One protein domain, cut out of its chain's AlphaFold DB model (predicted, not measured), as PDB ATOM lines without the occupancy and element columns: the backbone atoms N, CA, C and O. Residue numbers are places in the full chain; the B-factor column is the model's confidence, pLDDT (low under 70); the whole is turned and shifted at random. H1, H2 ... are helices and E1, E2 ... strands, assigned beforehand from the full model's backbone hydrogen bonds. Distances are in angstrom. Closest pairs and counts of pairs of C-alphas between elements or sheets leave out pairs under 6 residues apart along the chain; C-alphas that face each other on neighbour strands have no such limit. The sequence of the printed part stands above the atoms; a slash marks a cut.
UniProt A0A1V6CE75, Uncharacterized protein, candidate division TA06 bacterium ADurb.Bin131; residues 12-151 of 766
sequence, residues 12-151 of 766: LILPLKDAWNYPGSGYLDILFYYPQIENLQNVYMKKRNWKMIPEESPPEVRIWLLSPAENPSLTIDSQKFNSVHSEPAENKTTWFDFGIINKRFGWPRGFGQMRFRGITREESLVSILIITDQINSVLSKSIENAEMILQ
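AT A GLANCE: This is residues 12 to 151 of the 766 residues of an uncharacterized protein of candidate division TA06 bacterium ADurb.Bin131 (UniProt A0A1V6CE75). Two antiparallel sheets stand face to face as a sandwich, the larger of E1, E11, E5, E9 and E8, the other of E2, E10, E6 and E7; helix H2 packs on the outside of the larger sheet. The small hairpin E3 and E4 lies far beyond one end of the sandwich, and the short helix H1 is at the other end. The printed part has 140 residues and is mostly strand, in the order E1 to E10, H1, E11, H2. It is compact, with a radius of gyration of the C-alphas of 16.2 A and spans of 51 by 38 by 22 A.

HOW THE PARTS SIT: Begin in the larger sheet, twisted but only just, its C-alphas up to 4.1 A off the best plane. There E5, residues 60 to 67, has E11, residues 128 to 132, as antiparallel neighbour, with N 64 and O 130 at 2.8 A, within hydrogen-bond range. Its other neighbour is E9, residues 94 to 102, with N 65 and O 96 at 2.9 A. At the edges find E1, residues 12 to 15, beside E11, with N 14 and O 129 at 2.8 A, and E8, residues 85 to 88, in a hairpin with E9, with N 95 and O 87 at 2.8 A. H2, residues 143 to 151, is on this sheet at a height of 9.7 A, over E11 and along the strands, at 18 degrees on the local plane; every O i to N i+4 pair in it is within hydrogen-bond range. In the second sheet E10, residues 111 to 117, has E2, residues 28 to 33, as neighbour, with N 30 and O 114 at 3.0 A, and E6, residues 73 to 76, with N 75 and O 115 at 2.8 A. E7, residues 79 to 81, forms a hairpin with E6, with N 76 and O 79 at 2.9 A. Between the sheets, E1 and E2 are near each other, and the closest C-alphas of E7 and E9, Phe 81 and Phe 98, are 6.3 A apart. H1, residues 121 to 124, is too short for an O i to N i+4 pair; it is on neither sheet, only just for the larger one, with 4 pairs of C-alphas within 10 A. The hairpin of E3, residues 45 to 48, and E4, residues 51 to 54, with N 51 and O 48 at 2.9 A, is apart from the strands of both sheets.

IN THESE COORDINATES: Find C-alpha 12 at (3.899, 14.071, 25.281), where E1 begins. E9, the longest strand, runs 24.1 A from C-alpha 94 at (12.884, 7.082, 10.429); E5 spans 23.2 A, E10 20.2 A and E2 17.0 A. H2 runs 11.5 A to C-alpha 151 at (1.632, 3.982, 27.818).

THE WHOLE: The C-alphas farthest apart, those of Asn 49 and Asn 91, are 53.4 A from each other. The printed part has no cut; the links from E1 to E2 and from E2 to E3 are long. The mean pLDDT of the printed part is 83.1; look for values under 70 at residues 35 to 57 and 106 to 110.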
ATOM      1  N   LEU A  12       4.666  13.348  26.284       81.38
ATOM      2  CA  LEU A  12       3.899  14.071  25.281       81.38
ATOM      3  C   LEU A  12       4.076  13.415  23.902       81.38
ATOM      4  O   LEU A  12       5.202  13.225  23.449       81.38
ATOM      5  N   ILE A  13       2.972  13.103  23.216       86.19
ATOM      6  CA  ILE A  13       2.963  12.582  21.836       86.19
ATOM      7  C   ILE A  13       2.223  13.591  20.952       86.19
ATOM      8  O   ILE A  13       1.006  13.731  21.066       86.19
ATOM      9  N   LEU A  14       2.954  14.297  20.085       87.50
ATOM     10  CA  LEU A  14       2.443  15.372  19.232       87.50
ATOM     11  C   LEU A  14       2.482  14.979  17.749       87.50
ATOM     12  O   LEU A  14       3.571  14.859  17.178       87.50
ATOM     13  N   PRO A  15       1.329  14.833  17.079       90.38
ATOM     14  CA  PRO A  15       1.305  14.641  15.637       90.38
ATOM     15  C   PRO A  15       1.652  15.956  14.916       90.38
ATOM     16  O   PRO A  15       1.010  16.985  15.121       90.38
ATOM     17  N   LEU A  16       2.630  15.933  14.004       93.94
ATOM     18  CA  LEU A  16       3.038  17.134  13.259       93.94
ATOM     19  C   LEU A  16       2.080  17.497  12.117       93.94
ATOM     20  O   LEU A  16       2.266  18.514  11.442       93.94
ATOM     21  N   LYS A  17       1.007  16.727  11.920       91.44
ATOM     22  CA  LYS A  17      -0.104  17.120  11.044       91.44
ATOM     23  C   LYS A  17      -0.781  18.405  11.546       91.44
ATOM     24  O   LYS A  17      -1.300  19.175  10.736       91.44
ATOM     25  N   ASP A  18      -0.681  18.665  12.850       88.12
ATOM     26  CA  ASP A  18      -1.214  19.853  13.519       88.12
ATOM     27  C   ASP A  18      -0.227  21.042  13.458       88.12
ATOM     28  O   ASP A  18      -0.582  22.169  13.802       88.12
ATOM     29  N   ALA A  19       1.011  20.827  12.982       93.12
ATOM     30  CA  ALA A  19       1.988  21.898  12.804       93.12
ATOM     31  C   ALA A  19       1.585  22.839  11.657       93.12
ATOM     32  O   ALA A  19       1.153  22.415  10.581       93.12
ATOM     33  N   TRP A  20       1.767  24.135  11.879       94.19
ATOM     34  CA  TRP A  20       1.372  25.191  10.967       94.19
ATOM     35  C   TRP A  20       2.455  25.490   9.942       94.19
ATOM     36  O   TRP A  20       3.629  25.670  10.270       94.19
ATOM     37  N   ASN A  21       2.021  25.619   8.691       94.38
ATOM     38  CA  ASN A  21       2.816  26.146   7.592       94.38
ATOM     39  C   ASN A  21       2.245  27.501   7.163       94.38
ATOM     40  O   ASN A  21       1.029  27.674   7.111       94.38
ATOM     41  N   TYR A  22       3.112  28.440   6.799       94.75
ATOM     42  CA  TYR A  22       2.707  29.703   6.187       94.75
ATOM     43  C   TYR A  22       3.554  29.959   4.933       94.75
ATOM     44  O   TYR A  22       4.775  29.796   5.005       94.75
ATOM     45  N   PRO A  23       2.967  30.385   3.795       92.19
ATOM     46  CA  PRO A  23       3.720  30.642   2.568       92.19
ATOM     47  C   PRO A  23       4.930  31.564   2.782       92.19
ATOM     48  O   PRO A  23       4.825  32.652   3.350       92.19
ATOM     49  N   GLY A  24       6.108  31.120   2.340       88.06
ATOM     50  CA  GLY A  24       7.372  31.835   2.552       88.06
ATOM     51  C   GLY A  24       7.983  31.665   3.950       88.06
ATOM     52  O   GLY A  24       8.998  32.295   4.253       88.06
ATOM     53  N   SER A  25       7.401  30.833   4.818       92.25
ATOM     54  CA  SER A  25       8.072  30.362   6.028       92.25
ATOM     55  C   SER A  25       9.041  29.230   5.690       92.25
ATOM     56  O   SER A  25       8.714  28.324   4.932       92.25
ATOM     57  N   GLY A  26      10.247  29.284   6.256       93.19
ATOM     58  CA  GLY A  26      11.259  28.233   6.098       93.19
ATOM     59  C   GLY A  26      11.137  27.105   7.128       93.19
ATOM     60  O   GLY A  26      12.106  26.378   7.334       93.19
ATOM     61  N   TYR A  27      10.021  27.033   7.856       95.56
ATOM     62  CA  TYR A  27       9.773  26.057   8.915       95.56
ATOM     63  C   TYR A  27       8.273  25.842   9.147       95.56
ATOM     64  O   TYR A  27       7.462  26.752   8.948       95.56
ATOM     65  N   LEU A  28       7.938  24.656   9.650       96.44
ATOM     66  CA  LEU A  28       6.664  24.372  10.307       96.44
ATOM     67  C   LEU A  28       6.778  24.752  11.784       96.44
ATOM     68  O   LEU A  28       7.857  24.601  12.360       96.44
ATOM     69  N   ASP A  29       5.709  25.222  12.414       95.00
ATOM     70  CA  ASP A  29       5.714  25.490  13.853       95.00
ATOM     71  C   ASP A  29       4.463  24.981  14.573       95.00
ATOM     72  O   ASP A  29       3.399  24.809  13.986       95.00
ATOM     73  N   ILE A  30       4.606  24.677  15.858       91.50
ATOM     74  CA  ILE A  30       3.500  24.250  16.716       91.50
ATOM     75  C   ILE A  30       3.705  24.834  18.114       91.50
ATOM     76  O   ILE A  30       4.841  24.940  18.596       91.50
ATOM     77  N   LEU A  31       2.608  25.241  18.749       86.62
ATOM     78  CA  LEU A  31       2.600  25.526  20.176       86.62
ATOM     79  C   LEU A  31       2.552  24.197  20.927       86.62
ATOM     80  O   LEU A  31       1.835  23.283  20.523       86.62
ATOM     81  N   PHE A  32       3.272  24.095  22.034       81.12
ATOM     82  CA  PHE A  32       3.145  22.955  22.930       81.12
ATOM     83  C   PHE A  32       2.896  23.431  24.358       81.12
ATOM     84  O   PHE A  32       3.322  24.520  24.748       81.12
ATOM     85  N   TYR A  33       2.221  22.582  25.127       77.50
ATOM     86  CA  TYR A  33       2.154  22.672  26.575       77.50
ATOM     87  C   TYR A  33       2.963  21.517  27.156       77.50
ATOM     88  O   TYR A  33       2.698  20.358  26.847       77.50
ATOM     89  N   TYR A  34       3.978  21.837  27.950       74.06
ATOM     90  CA  TYR A  34       4.743  20.866  28.714       74.06
ATOM     91  C   TYR A  34       4.516  21.127  30.207       74.06
ATOM     92  O   TYR A  34       4.992  22.158  30.707       74.06
ATOM     93  N   PRO A  35       3.804  20.229  30.911       62.97
ATOM     94  CA  PRO A  35       3.472  20.395  32.318       62.97
ATOM     95  C   PRO A  35       4.720  20.689  33.145       62.97
ATOM     96  O   PRO A  35       5.668  19.903  33.194       62.97
ATOM     97  N   GLN A  36       4.753  21.851  33.792       58.88
ATOM     98  CA  GLN A  36       5.756  22.110  34.818       58.88
ATOM     99  C   GLN A  36       5.205  21.498  36.103       58.88
ATOM    100  O   GLN A  36       4.155  21.945  36.557       58.88
ATOM    101  N   ILE A  37       5.884  20.476  36.644       51.66
ATOM    102  CA  ILE A  37       5.461  19.728  37.840       51.66
ATOM    103  C   ILE A  37       4.858  20.681  38.875       51.66
ATOM    104  O   ILE A  37       5.480  21.661  39.297       51.66
ATOM    105  N   GLU A  38       3.608  20.385  39.223       46.16
ATOM    106  CA  GLU A  38       2.760  21.156  40.110       46.16
ATOM    107  C   GLU A  38       3.413  21.377  41.461       46.16
ATOM    108  O   GLU A  38       3.356  20.558  42.377       46.16
ATOM    109  N   ASN A  39       3.979  22.557  41.601       43.31
ATOM    110  CA  ASN A  39       3.547  23.466  42.637       43.31
ATOM    111  C   ASN A  39       4.282  24.775  42.396       43.31
ATOM    112  O   ASN A  39       5.357  24.982  42.934       43.31
ATOM    113  N   LEU A  40       3.708  25.728  41.665       41.22
ATOM    114  CA  LEU A  40       4.259  27.094  41.671       41.22
ATOM    115  C   LEU A  40       4.315  27.694  43.100       41.22
ATOM    116  O   LEU A  40       5.025  28.671  43.315       41.22
ATOM    117  N   GLN A  41       3.613  27.091  44.075       36.34
ATOM    118  CA  GLN A  41       3.742  27.373  45.512       36.34
ATOM    119  C   GLN A  41       4.893  26.622  46.233       36.34
ATOM    120  O   GLN A  41       5.364  27.132  47.243       36.34
ATOM    121  N   ASN A  42       5.371  25.470  45.730       36.84
ATOM    122  CA  ASN A  42       6.444  24.637  46.324       36.84
ATOM    123  C   ASN A  42       7.728  24.586  45.482       36.84
ATOM    124  O   ASN A  42       8.760  24.158  45.991       36.84
ATOM    125  N   VAL A  43       7.724  25.060  44.232       43.47
ATOM    126  CA  VAL A  43       8.953  25.506  43.586       43.47
ATOM    127  C   VAL A  43       9.406  26.680  44.438       43.47
ATOM    128  O   VAL A  43       8.773  27.737  44.440       43.47
ATOM    129  N   TYR A  44      10.465  26.487  45.219       44.38
ATOM    130  CA  TYR A  44      11.093  27.580  45.940       44.38
ATOM    131  C   TYR A  44      11.563  28.601  44.902       44.38
ATOM    132  O   TYR A  44      12.556  28.417  44.201       44.38
ATOM    133  N   MET A  45      10.784  29.665  44.739       52.88
ATOM    134  CA  MET A  45      11.093  30.752  43.829       52.88
ATOM    135  C   MET A  45      11.725  31.869  44.650       52.88
ATOM    136  O   MET A  45      11.053  32.546  45.433       52.88
ATOM    137  N   LYS A  46      13.026  32.110  44.474       49.56
ATOM    138  CA  LYS A  46      13.647  33.294  45.076       49.56
ATOM    139  C   LYS A  46      13.272  34.525  44.268       49.56
ATOM    140  O   LYS A  46      13.594  34.627  43.086       49.56
ATOM    141  N   LYS A  47      12.683  35.515  44.940       52.31
ATOM    142  CA  LYS A  47      12.577  36.874  44.410       52.31
ATOM    143  C   LYS A  47      13.981  37.486  44.370       52.31
ATOM    144  O   LYS A  47      14.489  37.952  45.387       52.31
ATOM    145  N   ARG A  48      14.619  37.497  43.198       56.06
ATOM    146  CA  ARG A  48      15.895  38.198  42.967       56.06
ATOM    147  C   ARG A  48      15.657  39.337  41.993       56.06
ATOM    148  O   ARG A  48      15.261  39.093  40.861       56.06
ATOM    149  N   ASN A  49      15.875  40.580  42.422       54.97
ATOM    150  CA  ASN A  49      15.668  41.767  41.580       54.97
ATOM    151  C   ASN A  49      14.307  41.759  40.852       54.97
ATOM    152  O   ASN A  49      14.238  42.064  39.667       54.97
ATOM    153  N   TRP A  50      13.230  41.386  41.562       52.41
ATOM    154  CA  TRP A  50      11.859  41.262  41.032       52.41
ATOM    155  C   TRP A  50      11.617  40.130  40.021       52.41
ATOM    156  O   TRP A  50      10.486  39.972  39.575       52.41
ATOM    157  N   LYS A  51      12.628  39.308  39.714       58.00
ATOM    158  CA  LYS A  51      12.488  38.110  38.884       58.00
ATOM    159  C   LYS A  51      12.245  36.872  39.742       58.00
ATOM    160  O   LYS A  51      12.851  36.703  40.801       58.00
ATOM    161  N   MET A  52      11.359  36.019  39.244       60.28
ATOM    162  CA  MET A  52      11.018  34.719  39.811       60.28
ATOM    163  C   MET A  52      11.902  33.668  39.121       60.28
ATOM    164  O   MET A  52      11.795  33.486  37.910       60.28
ATOM    165  N   ILE A  53      12.797  33.015  39.871       61.84
ATOM    166  CA  ILE A  53      13.739  32.008  39.346       61.84
ATOM    167  C   ILE A  53      13.519  30.676  40.083       61.84
ATOM    168  O   ILE A  53      13.525  30.702  41.316       61.84
ATOM    169  N   PRO A  54      13.344  29.545  39.369       62.28
ATOM    170  CA  PRO A  54      13.182  28.229  39.985       62.28
ATOM    171  C   PRO A  54      14.493  27.740  40.607       62.28
ATOM    172  O   PRO A  54      15.555  27.893  40.005       62.28
ATOM    173  N   GLU A  55      14.420  27.159  41.808       60.47
ATOM    174  CA  GLU A  55      15.582  26.570  42.496       60.47
ATOM    175  C   GLU A  55      15.930  25.152  42.027       60.47
ATOM    176  O   GLU A  55      17.100  24.777  42.041       60.47
ATOM    177  N   GLU A  56      14.947  24.366  41.588       65.62
ATOM    178  CA  GLU A  56      15.178  22.984  41.166       65.62
ATOM    179  C   GLU A  56      15.756  22.896  39.748       65.62
ATOM    180  O   GLU A  56      15.451  23.716  38.869       65.62
ATOM    181  N   SER A  57      16.540  21.847  39.496       66.50
ATOM    182  CA  SER A  57      16.974  21.513  38.137       66.50
ATOM    183  C   SER A  57      15.773  21.076  37.284       66.50
ATOM    184  O   SER A  57      14.796  20.555  37.827       66.50
ATOM    185  N   PRO A  58      15.789  21.324  35.963       71.81
ATOM    186  CA  PRO A  58      14.779  20.769  35.071       71.81
ATOM    187  C   PRO A  58      14.738  19.233  35.160       71.81
ATOM    188  O   PRO A  58      15.778  18.621  35.408       71.81
ATOM    189  N   PRO A  59      13.578  18.596  34.923       73.75
ATOM    190  CA  PRO A  59      13.549  17.158  34.693       73.75
ATOM    191  C   PRO A  59      14.296  16.819  33.395       73.75
ATOM    192  O   PRO A  59      14.261  17.585  32.426       73.75
ATOM    193  N   GLU A  60      14.960  15.667  33.379       85.38
ATOM    194  CA  GLU A  60      15.548  15.115  32.162       85.38
ATOM    195  C   GLU A  60      14.460  14.476  31.307       85.38
ATOM    196  O   GLU A  60      13.645  13.695  31.796       85.38
ATOM    197  N   VAL A  61      14.460  14.801  30.017       88.25
ATOM    198  CA  VAL A  61      13.549  14.192  29.046       88.25
ATOM    199  C   VAL A  61      14.289  13.831  27.776       88.25
ATOM    200  O   VAL A  61      15.263  14.483  27.406       88.25
ATOM    201  N   ARG A  62      13.805  12.816  27.072       91.31
ATOM    202  CA  ARG A  62      14.302  12.417  25.758       91.31
ATOM    203  C   ARG A  62      13.321  12.829  24.674       91.31
ATOM    204  O   ARG A  62      12.107  12.745  24.874       91.31
ATOM    205  N   ILE A  63      13.851  13.271  23.535       93.06
ATOM    206  CA  ILE A  63      13.045  13.725  22.403       93.06
ATOM    207  C   ILE A  63      13.270  12.827  21.193       93.06
ATOM    208  O   ILE A  63      14.395  12.666  20.728       93.06
ATOM    209  N   TRP A  64      12.172  12.319  20.645       95.50
ATOM    210  CA  TRP A  64      12.137  11.488  19.451       95.50
ATOM    211  C   TRP A  64      11.242  12.109  18.387       95.50
ATOM    212  O   TRP A  64      10.209  12.695  18.703       95.50
ATOM    213  N   LEU A  65      11.589  11.932  17.119       96.69
ATOM    214  CA  LEU A  65      10.742  12.286  15.984       96.69
ATOM    215  C   LEU A  65      10.648  11.096  15.035       96.69
ATOM    216  O   LEU A  65      11.656  10.684  14.477       96.69
ATOM    217  N   LEU A  66       9.442  10.597  14.798       97.25
ATOM    218  CA  LEU A  66       9.162   9.697  13.686       97.25
ATOM    219  C   LEU A  66       8.853  10.547  12.452       97.25
ATOM    220  O   LEU A  66       7.950  11.381  12.515       97.25
ATOM    221  N   SER A  67       9.596  10.396  11.354       96.69
ATOM    222  CA  SER A  67       9.365  11.193  10.139       96.69
ATOM    223  C   SER A  67       9.939  10.534   8.879       96.69
ATOM    224  O   SER A  67      10.978   9.888   8.975       96.69
ATOM    225  N   PRO A  68       9.325  10.714   7.694       96.56
ATOM    226  CA  PRO A  68       9.934  10.349   6.407       96.56
ATOM    227  C   PRO A  68      10.991  11.356   5.916       96.56
ATOM    228  O   PRO A  68      11.678  11.083   4.937       96.56
ATOM    229  N   ALA A  69      11.120  12.512   6.576       94.94
ATOM    230  CA  ALA A  69      12.082  13.550   6.210       94.94
ATOM    231  C   ALA A  69      13.535  13.057   6.290       94.94
ATOM    232  O   ALA A  69      13.888  12.341   7.222       94.94
ATOM    233  N   GLU A  70      14.398  13.508   5.375       91.38
ATOM    234  CA  GLU A  70      15.807  13.081   5.338       91.38
ATOM    235  C   GLU A  70      16.646  13.669   6.482       91.38
ATOM    236  O   GLU A  70      17.400  12.956   7.135       91.38
ATOM    237  N   ASN A  71      16.536  14.982   6.714       90.62
ATOM    238  CA  ASN A  71      17.386  15.719   7.657       90.62
ATOM    239  C   ASN A  71      16.571  16.742   8.467       90.62
ATOM    240  O   ASN A  71      16.756  17.959   8.312       90.62
ATOM    241  N   PRO A  72      15.633  16.289   9.315       94.81
ATOM    242  CA  PRO A  72      14.839  17.191  10.128       94.81
ATOM    243  C   PRO A  72      15.704  17.880  11.191       94.81
ATOM    244  O   PRO A  72      16.591  17.283  11.798       94.81
ATOM    245  N   SER A  73      15.402  19.145  11.481       93.94
ATOM    246  CA  SER A  73      15.946  19.827  12.660       93.94
ATOM    247  C   SER A  73      14.841  20.464  13.481       93.94
ATOM    248  O   SER A  73      13.872  21.005  12.938       93.94
ATOM    249  N   LEU A  74      15.023  20.424  14.797       94.75
ATOM    250  CA  LEU A  74      14.067  20.910  15.775       94.75
ATOM    251  C   LEU A  74      14.632  22.153  16.455       94.75
ATOM    252  O   LEU A  74      15.791  22.207  16.852       94.75
ATOM    253  N   THR A  75      13.823  23.192  16.584       93.25
ATOM    254  CA  THR A  75      14.095  24.308  17.488       93.25
ATOM    255  C   THR A  75      12.998  24.353  18.528       93.25
ATOM    256  O   THR A  75      11.842  24.459  18.141       93.25
ATOM    257  N   ILE A  76      13.345  24.315  19.810       87.88
ATOM    258  CA  ILE A  76      12.399  24.532  20.907       87.88
ATOM    259  C   ILE A  76      12.721  25.891  21.520       87.88
ATOM    260  O   ILE A  76      13.850  26.147  21.952       87.88
ATOM    261  N   ASP A  77      11.741  26.784  21.482       84.38
ATOM    262  CA  ASP A  77      11.847  28.200  21.811       84.38
ATOM    263  C   ASP A  77      12.946  28.898  20.989       84.38
ATOM    264  O   ASP A  77      12.740  29.236  19.819       84.38
ATOM    265  N   SER A  78      14.127  29.102  21.577       81.38
ATOM    266  CA  SER A  78      15.297  29.719  20.937       81.38
ATOM    267  C   SER A  78      16.456  28.751  20.687       81.38
ATOM    268  O   SER A  78      17.475  29.158  20.129       81.38
ATOM    269  N   GLN A  79      16.332  27.481  21.085       84.56
ATOM    270  CA  GLN A  79      17.425  26.511  21.026       84.56
ATOM    271  C   GLN A  79      17.223  25.474  19.940       84.56
ATOM    272  O   GLN A  79      16.145  24.905  19.808       84.56
ATOM    273  N   LYS A  80      18.290  25.219  19.185       90.75
ATOM    274  CA  LYS A  80      18.316  24.239  18.106       90.75
ATOM    275  C   LYS A  80      18.848  22.899  18.614       90.75
ATOM    276  O   LYS A  80      19.875  22.865  19.283       90.75
ATOM    277  N   PHE A  81      18.182  21.827  18.211       89.56
ATOM    278  CA  PHE A  81      18.539  20.438  18.455       89.56
ATOM    279  C   PHE A  81      18.741  19.746  17.104       89.56
ATOM    280  O   PHE A  81      17.967  19.951  16.162       89.56
ATOM    281  N   ASN A  82      19.798  18.943  17.010       87.12
ATOM    282  CA  ASN A  82      20.071  18.079  15.864       87.12
ATOM    283  C   ASN A  82      19.954  16.625  16.327       87.12
ATOM    284  O   ASN A  82      20.202  16.343  17.500       87.12
ATOM    285  N   SER A  83      19.591  15.720  15.421       88.25
ATOM    286  CA  SER A  83      19.530  14.297  15.742       88.25
ATOM    287  C   SER A  83      20.922  13.759  16.073       88.25
ATOM    288  O   SER A  83      21.874  13.997  15.327       88.25
ATOM    289  N   VAL A  84      21.032  13.023  17.175       88.00
ATOM    290  CA  VAL A  84      22.254  12.314  17.586       88.00
ATOM    291  C   VAL A  84      22.310  10.900  17.013       88.00
ATOM    292  O   VAL A  84      23.394  10.368  16.793       88.00
ATOM    293  N   HIS A  85      21.147  10.308  16.748       89.31
ATOM    294  CA  HIS A  85      20.994   8.978  16.175       89.31
ATOM    295  C   HIS A  85      19.736   8.936  15.303       89.31
ATOM    296  O   HIS A  85      18.791   9.701  15.520       89.31
ATOM    297  N   SER A  86      19.720   8.039  14.321       90.94
ATOM    298  CA  SER A  86      18.557   7.787  13.479       90.94
ATOM    299  C   SER A  86      18.422   6.299  13.182       90.94
ATOM    300  O   SER A  86      19.408   5.673  12.796       90.94
ATOM    301  N   GLU A  87      17.216   5.750  13.301       90.31
ATOM    302  CA  GLU A  87      16.935   4.339  13.028       90.31
ATOM    303  C   GLU A  87      15.781   4.199  12.024       90.31
ATOM    304  O   GLU A  87      14.735   4.826  12.220       90.31
ATOM    305  N   PRO A  88      15.928   3.398  10.952       91.19
ATOM    306  CA  PRO A  88      14.829   3.126  10.032       91.19
ATOM    307  C   PRO A  88      13.609   2.541  10.753       91.19
ATOM    308  O   PRO A  88      13.723   1.657  11.601       91.19
ATOM    309  N   ALA A  89      12.432   3.021  10.378       90.75
ATOM    310  CA  ALA A  89      11.144   2.620  10.920       90.75
ATOM    311  C   ALA A  89      10.230   2.090   9.801       90.75
ATOM    312  O   ALA A  89      10.600   2.017   8.624       90.75
ATOM    313  N   GLU A  90       9.018   1.677  10.160       90.56
ATOM    314  CA  GLU A  90       8.045   1.187   9.183       90.56
ATOM    315  C   GLU A  90       7.564   2.310   8.241       90.56
ATOM    316  O   GLU A  90       7.760   3.501   8.487       90.56
ATOM    317  N   ASN A  91       6.920   1.946   7.127       87.94
ATOM    318  CA  ASN A  91       6.285   2.896   6.200       87.94
ATOM    319  C   ASN A  91       7.213   3.994   5.642       87.94
ATOM    320  O   ASN A  91       6.768   5.113   5.397       87.94
ATOM    321  N   LYS A  92       8.492   3.664   5.398       91.00
ATOM    322  CA  LYS A  92       9.516   4.606   4.899       91.00
ATOM    323  C   LYS A  92       9.714   5.818   5.819       91.00
ATOM    324  O   LYS A  92       9.996   6.917   5.347       91.00
ATOM    325  N   THR A  93       9.543   5.620   7.120       94.19
ATOM    326  CA  THR A  93       9.856   6.627   8.135       94.19
ATOM    327  C   THR A  93      11.147   6.267   8.860       94.19
ATOM    328  O   THR A  93      11.656   5.154   8.735       94.19
ATOM    329  N   THR A  94      11.679   7.220   9.615       96.31
ATOM    330  CA  THR A  94      12.884   7.082  10.429       96.31
ATOM    331  C   THR A  94      12.603   7.667  11.809       96.31
ATOM    332  O   THR A  94      11.992   8.735  11.921       96.31
ATOM    333  N   TRP A  95      13.043   6.977  12.859       96.38
ATOM    334  CA  TRP A  95      13.113   7.521  14.212       96.38
ATOM    335  C   TRP A  95      14.378   8.360  14.349       96.38
ATOM    336  O   TRP A  95      15.479   7.824  14.294       96.38
ATOM    337  N   PHE A  96      14.229   9.663  14.551       96.12
ATOM    338  CA  PHE A  96      15.308  10.588  14.879       96.12
ATOM    339  C   PHE A  96      15.337  10.820  16.388       96.12
ATOM    340  O   PHE A  96      14.382  11.354  16.955       96.12
ATOM    341  N   ASP A  97      16.436  10.439  17.031       94.94
ATOM    342  CA  ASP A  97      16.695  10.715  18.442       94.94
ATOM    343  C   ASP A  97      17.417  12.057  18.566       94.94
ATOM    344  O   ASP A  97      18.505  12.234  18.016       94.94
ATOM    345  N   PHE A  98      16.829  13.007  19.288       93.19
ATOM    346  CA  PHE A  98      17.446  14.299  19.603       93.19
ATOM    347  C   PHE A  98      18.191  14.285  20.947       93.19
ATOM    348  O   PHE A  98      18.742  15.310  21.353       93.19
ATOM    349  N   GLY A  99      18.248  13.127  21.611       91.94
ATOM    350  CA  GLY A  99      18.979  12.902  22.849       91.94
ATOM    351  C   GLY A  99      18.205  13.302  24.104       91.94
ATOM    352  O   GLY A  99      17.035  13.692  24.062       91.94
ATOM    353  N   ILE A 100      18.889  13.172  25.244       90.88
ATOM    354  CA  ILE A 100      18.391  13.593  26.556       90.88
ATOM    355  C   ILE A 100      18.683  15.080  26.738       90.88
ATOM    356  O   ILE A 100      19.804  15.547  26.530       90.88
ATOM    357  N   ILE A 101      17.663  15.827  27.141       87.06
ATOM    358  CA  ILE A 101      17.718  17.260  27.375       87.06
ATOM    359  C   ILE A 101      17.333  17.513  28.826       87.06
ATOM    360  O   ILE A 101      16.284  17.082  29.298       87.06
ATOM    361  N   ASN A 102      18.178  18.270  29.516       81.12
ATOM    362  CA  ASN A 102      17.930  18.751  30.867       81.12
ATOM    363  C   ASN A 102      17.645  20.256  30.801       81.12
ATOM    364  O   ASN A 102      18.506  21.099  31.069       81.12
ATOM    365  N   LYS A 103      16.451  20.612  30.312       74.75
ATOM    366  CA  LYS A 103      16.036  22.010  30.172       74.75
ATOM    367  C   LYS A 103      14.540  22.182  30.394       74.75
ATOM    368  O   LYS A 103      13.734  21.380  29.946       74.75
ATOM    369  N   ARG A 104      14.163  23.285  31.048       74.44
ATOM    370  CA  ARG A 104      12.757  23.673  31.213       74.44
ATOM    371  C   ARG A 104      12.206  24.173  29.879       74.44
ATOM    372  O   ARG A 104      12.661  25.201  29.373       74.44
ATOM    373  N   PHE A 105      11.246  23.441  29.332       74.62
ATOM    374  CA  PHE A 105      10.516  23.824  28.130       74.62
ATOM    375  C   PHE A 105       9.313  24.688  28.456       74.62
ATOM    376  O   PHE A 105       8.631  24.453  29.452       74.62
ATOM    377  N   GLY A 106       9.075  25.696  27.622       68.69
ATOM    378  CA  GLY A 106       7.939  26.587  27.796       68.69
ATOM    379  C   GLY A 106       7.912  27.308  29.146       68.69
ATOM    380  O   GLY A 106       6.857  27.672  29.668       68.69
ATOM    381  N   TRP A 107       9.084  27.471  29.770       69.06
ATOM    382  CA  TRP A 107       9.195  28.211  31.016       69.06
ATOM    383  C   TRP A 107       8.760  29.650  30.762       69.06
ATOM    384  O   TRP A 107       9.308  30.281  29.858       69.06
ATOM    385  N   PRO A 108       7.851  30.202  31.575       59.81
ATOM    386  CA  PRO A 108       7.454  29.748  32.920       59.81
ATOM    387  C   PRO A 108       6.111  29.001  33.048       59.81
ATOM    388  O   PRO A 108       5.841  28.444  34.109       59.81
ATOM    389  N   ARG A 109       5.248  29.013  32.024       62.91
ATOM    390  CA  ARG A 109       3.875  28.468  32.104       62.91
ATOM    391  C   ARG A 109       3.734  27.054  31.540       62.91
ATOM    392  O   ARG A 109       2.636  26.522  31.543       62.91
ATOM    393  N   GLY A 110       4.817  26.472  31.041       69.00
ATOM    394  CA  GLY A 110       4.794  25.256  30.235       69.00
ATOM    395  C   GLY A 110       4.510  25.508  28.751       69.00
ATOM    396  O   GLY A 110       4.570  24.560  27.980       69.00
ATOM    397  N   PHE A 111       4.249  26.751  28.322       75.25
ATOM    398  CA  PHE A 111       4.012  27.090  26.912       75.25
ATOM    399  C   PHE A 111       5.285  27.472  26.197       75.25
ATOM    400  O   PHE A 111       5.996  28.377  26.629       75.25
ATOM    401  N   GLY A 112       5.542  26.805  25.082       80.12
ATOM    402  CA  GLY A 112       6.638  27.159  24.203       80.12
ATOM    403  C   GLY A 112       6.295  26.906  22.749       80.12
ATOM    404  O   GLY A 112       5.199  26.461  22.393       80.12
ATOM    405  N   GLN A 113       7.270  27.182  21.890       87.69
ATOM    406  CA  GLN A 113       7.128  26.985  20.452       87.69
ATOM    407  C   GLN A 113       8.168  26.017  19.927       87.69
ATOM    408  O   GLN A 113       9.363  26.173  20.175       87.69
ATOM    409  N   MET A 114       7.723  25.062  19.121       91.75
ATOM    410  CA  MET A 114       8.610  24.195  18.360       91.75
ATOM    411  C   MET A 114       8.606  24.622  16.902       91.75
ATOM    412  O   MET A 114       7.550  24.893  16.338       91.75
ATOM    413  N   ARG A 115       9.788  24.684  16.288       95.25
ATOM    414  CA  ARG A 115       9.963  24.942  14.856       95.25
ATOM    415  C   ARG A 115      10.715  23.786  14.220       95.25
ATOM    416  O   ARG A 115      11.839  23.487  14.628       95.25
ATOM    417  N   PHE A 116      10.125  23.198  13.194       95.88
ATOM    418  CA  PHE A 116      10.675  22.079  12.443       95.88
ATOM    419  C   PHE A 116      11.151  22.571  11.080       95.88
ATOM    420  O   PHE A 116      10.398  23.209  10.341       95.88
ATOM    421  N   ARG A 117      12.412  22.297  10.744       95.69
ATOM    422  CA  ARG A 117      12.990  22.582   9.419       95.69
ATOM    423  C   ARG A 117      13.394  21.285   8.745       95.69
ATOM    424  O   ARG A 117      13.742  20.336   9.437       95.69
ATOM    425  N   GLY A 118      13.399  21.290   7.415       94.19
ATOM    426  CA  GLY A 118      13.685  20.089   6.629       94.19
ATOM    427  C   GLY A 118      12.539  19.078   6.641       94.19
ATOM    428  O   GLY A 118      12.778  17.921   6.344       94.19
ATOM    429  N   ILE A 119      11.326  19.507   7.013       94.94
ATOM    430  CA  ILE A 119      10.095  18.715   6.944       94.94
ATOM    431  C   ILE A 119       9.095  19.515   6.110       94.94
ATOM    432  O   ILE A 119       8.797  20.671   6.429       94.94
ATOM    433  N   THR A 120       8.615  18.917   5.030       94.06
ATOM    434  CA  THR A 120       7.554  19.459   4.173       94.06
ATOM    435  C   THR A 120       6.183  19.299   4.829       94.06
ATOM    436  O   THR A 120       6.020  18.583   5.820       94.06
ATOM    437  N   ARG A 121       5.162  19.973   4.288       93.31
ATOM    438  CA  ARG A 121       3.800  19.850   4.824       93.31
ATOM    439  C   ARG A 121       3.263  18.429   4.654       93.31
ATOM    440  O   ARG A 121       2.583  17.935   5.543       93.31
ATOM    441  N   GLU A 122       3.573  17.793   3.533       94.31
ATOM    442  CA  GLU A 122       3.152  16.439   3.187       94.31
ATOM    443  C   GLU A 122       3.774  15.415   4.139       94.31
ATOM    444  O   GLU A 122       3.067  14.567   4.679       94.31
ATOM    445  N   GLU A 123       5.075  15.539   4.411       96.06
ATOM    446  CA  GLU A 123       5.775  14.686   5.376       96.06
ATOM    447  C   GLU A 123       5.213  14.869   6.791       96.06
ATOM    448  O   GLU A 123       4.985  13.887   7.496       96.06
ATOM    449  N   SER A 124       4.892  16.110   7.184       95.38
ATOM    450  CA  SER A 124       4.365  16.408   8.520       95.38
ATOM    451  C   SER A 124       3.048  15.689   8.833       95.38
ATOM    452  O   SER A 124       2.770  15.443  10.004       95.38
ATOM    453  N   LEU A 125       2.257  15.303   7.821       94.19
ATOM    454  CA  LEU A 125       0.989  14.585   8.008       94.19
ATOM    455  C   LEU A 125       1.157  13.213   8.669       94.19
ATOM    456  O   LEU A 125       0.217  12.727   9.302       94.19
ATOM    457  N   VAL A 126       2.335  12.603   8.525       93.88
ATOM    458  CA  VAL A 126       2.666  11.287   9.088       93.88
ATOM    459  C   VAL A 126       3.777  11.350  10.139       93.88
ATOM    460  O   VAL A 126       4.090  10.330  10.747       93.88
ATOM    461  N   SER A 127       4.365  12.527  10.382       95.94
ATOM    462  CA  SER A 127       5.408  12.698  11.393       95.94
ATOM    463  C   SER A 127       4.837  12.880  12.802       95.94
ATOM    464  O   SER A 127       3.799  13.521  12.997       95.94
ATOM    465  N   ILE A 128       5.546  12.369  13.810       94.50
ATOM    466  CA  ILE A 128       5.134  12.423  15.220       94.50
ATOM    467  C   ILE A 128       6.338  12.764  16.094       94.50
ATOM    468  O   ILE A 128       7.356  12.078  16.040       94.50
ATOM    469  N   LEU A 129       6.212  13.805  16.913       94.06
ATOM    470  CA  LEU A 129       7.180  14.147  17.951       94.06
ATOM    471  C   LEU A 129       6.774  13.483  19.270       94.06
ATOM    472  O   LEU A 129       5.612  13.546  19.668       94.06
ATOM    473  N   ILE A 130       7.738  12.899  19.971       92.62
ATOM    474  CA  ILE A 130       7.568  12.353  21.314       92.62
ATOM    475  C   ILE A 130       8.573  13.023  22.245       92.62
ATOM    476  O   ILE A 130       9.766  13.069  21.953       92.62
ATOM    477  N   ILE A 131       8.088  13.518  23.378       89.00
ATOM    478  CA  ILE A 131       8.908  13.980  24.503       89.00
ATOM    479  C   ILE A 131       8.548  13.096  25.679       89.00
ATOM    480  O   ILE A 131       7.367  12.941  25.955       89.00
ATOM    481  N   THR A 132       9.523  12.489  26.346       87.75
ATOM    482  CA  THR A 132       9.252  11.551  27.444       87.75
ATOM    483  C   THR A 132      10.308  11.640  28.535       87.75
ATOM    484  O   THR A 132      11.494  11.785  28.248       87.75
ATOM    485  N   ASP A 133       9.886  11.531  29.789       85.06
ATOM    486  CA  ASP A 133      10.761  11.340  30.954       85.06
ATOM    487  C   ASP A 133      11.266   9.897  31.098       85.06
ATOM    488  O   ASP A 133      12.157   9.621  31.902       85.06
ATOM    489  N   GLN A 134      10.741   8.962  30.302       87.88
ATOM    490  CA  GLN A 134      11.244   7.597  30.215       87.88
ATOM    491  C   GLN A 134      12.533   7.594  29.380       87.88
ATOM    492  O   GLN A 134      12.594   7.050  28.280       87.88
ATOM    493  N   ILE A 135      13.582   8.240  29.897       90.19
ATOM    494  CA  ILE A 135      14.837   8.538  29.184       90.19
ATOM    495  C   ILE A 135      15.565   7.289  28.660       90.19
ATOM    496  O   ILE A 135      16.283   7.353  27.659       90.19
ATOM    497  N   ASN A 136      15.330   6.140  29.297       90.81
ATOM    498  CA  ASN A 136      15.907   4.849  28.920       90.81
ATOM    499  C   ASN A 136      15.098   4.110  27.842       90.81
ATOM    500  O   ASN A 136      15.560   3.089  27.335       90.81
ATOM    501  N   SER A 137      13.910   4.601  27.481       88.44
ATOM    502  CA  SER A 137      13.084   3.996  26.438       88.44
ATOM    503  C   SER A 137      13.710   4.213  25.063       88.44
ATOM    504  O   SER A 137      14.056   5.334  24.684       88.44
ATOM    505  N   VAL A 138      13.827   3.123  24.306       88.62
ATOM    506  CA  VAL A 138      14.252   3.123  22.902       88.62
ATOM    507  C   VAL A 138      13.022   2.851  22.049       88.62
ATOM    508  O   VAL A 138      12.360   1.826  22.219       88.62
ATOM    509  N   LEU A 139      12.693   3.793  21.167       92.50
ATOM    510  CA  LEU A 139      11.536   3.688  20.282       92.50
ATOM    511  C   LEU A 139      11.979   3.120  18.935       92.50
ATOM    512  O   LEU A 139      13.008   3.518  18.401       92.50
ATOM    513  N   SER A 140      11.204   2.179  18.399       88.44
ATOM    514  CA  SER A 140      11.498   1.511  17.129       88.44
ATOM    515  C   SER A 140      10.200   1.121  16.416       88.44
ATOM    516  O   SER A 140       9.107   1.265  16.968       88.44
ATOM    517  N   LYS A 141      10.305   0.619  15.180       90.88
ATOM    518  CA  LYS A 141       9.182   0.081  14.388       90.88
ATOM    519  C   LYS A 141       8.089   1.106  14.064       90.88
ATOM    520  O   LYS A 141       8.245   1.845  13.098       90.88
ATOM    521  N   SER A 142       7.001   1.150  14.832       92.88
ATOM    522  CA  SER A 142       5.793   1.937  14.548       92.88
ATOM    523  C   SER A 142       5.387   2.827  15.724       92.88
ATOM    524  O   SER A 142       5.869   2.667  16.849       92.88
ATOM    525  N   ILE A 143       4.454   3.755  15.488       91.56
ATOM    526  CA  ILE A 143       3.881   4.571  16.565       91.56
ATOM    527  C   ILE A 143       3.113   3.718  17.581       91.56
ATOM    528  O   ILE A 143       3.220   3.960  18.777       91.56
ATOM    529  N   GLU A 144       2.407   2.676  17.144       91.00
ATOM    530  CA  GLU A 144       1.702   1.754  18.038       91.00
ATOM    531  C   GLU A 144       2.675   1.019  18.965       91.00
ATOM    532  O   GLU A 144       2.360   0.779  20.131       91.00
ATOM    533  N   ASN A 145       3.875   0.683  18.474       92.94
ATOM    534  CA  ASN A 145       4.915   0.107  19.317       92.94
ATOM    535  C   ASN A 145       5.386   1.109  20.382       92.94
ATOM    536  O   ASN A 145       5.473   0.743  21.554       92.94
ATOM    537  N   ALA A 146       5.614   2.366  19.996       92.56
ATOM    538  CA  ALA A 146       5.973   3.425  20.933       92.56
ATOM    539  C   ALA A 146       4.866   3.688  21.974       92.56
ATOM    540  O   ALA A 146       5.169   3.800  23.159       92.56
ATOM    541  N   GLU A 147       3.590   3.716  21.576       90.62
ATOM    542  CA  GLU A 147       2.457   3.843  22.504       90.62
ATOM    543  C   GLU A 147       2.400   2.676  23.497       90.62
ATOM    544  O   GLU A 147       2.261   2.901  24.696       90.62
ATOM    545  N   MET A 148       2.588   1.432  23.041       90.00
ATOM    546  CA  MET A 148       2.650   0.278  23.946       90.00
ATOM    547  C   MET A 148       3.811   0.380  24.943       90.00
ATOM    548  O   MET A 148       3.613   0.122  26.131       90.00
ATOM    549  N   ILE A 149       5.005   0.770  24.480       90.00
ATOM    550  CA  ILE A 149       6.187   0.944  25.340       90.00
ATOM    551  C   ILE A 149       5.926   2.025  26.385       90.00
ATOM    552  O   ILE A 149       6.156   1.790  27.568       90.00
ATOM    553  N   LEU A 150       5.427   3.186  25.963       87.94
ATOM    554  CA  LEU A 150       5.332   4.373  26.810       87.94
ATOM    555  C   LEU A 150       4.079   4.388  27.695       87.94
ATOM    556  O   LEU A 150       4.143   4.912  28.805       87.94
ATOM    557  N   GLN A 151       2.966   3.824  27.221       86.75
ATOM    558  CA  GLN A 151       1.632   3.982  27.818       86.75
ATOM    559  C   GLN A 151       0.956   2.653  28.193       86.75
ATOM    560  O   GLN A 151      -0.088   2.664  28.836       86.75
TER     561      GLN A 151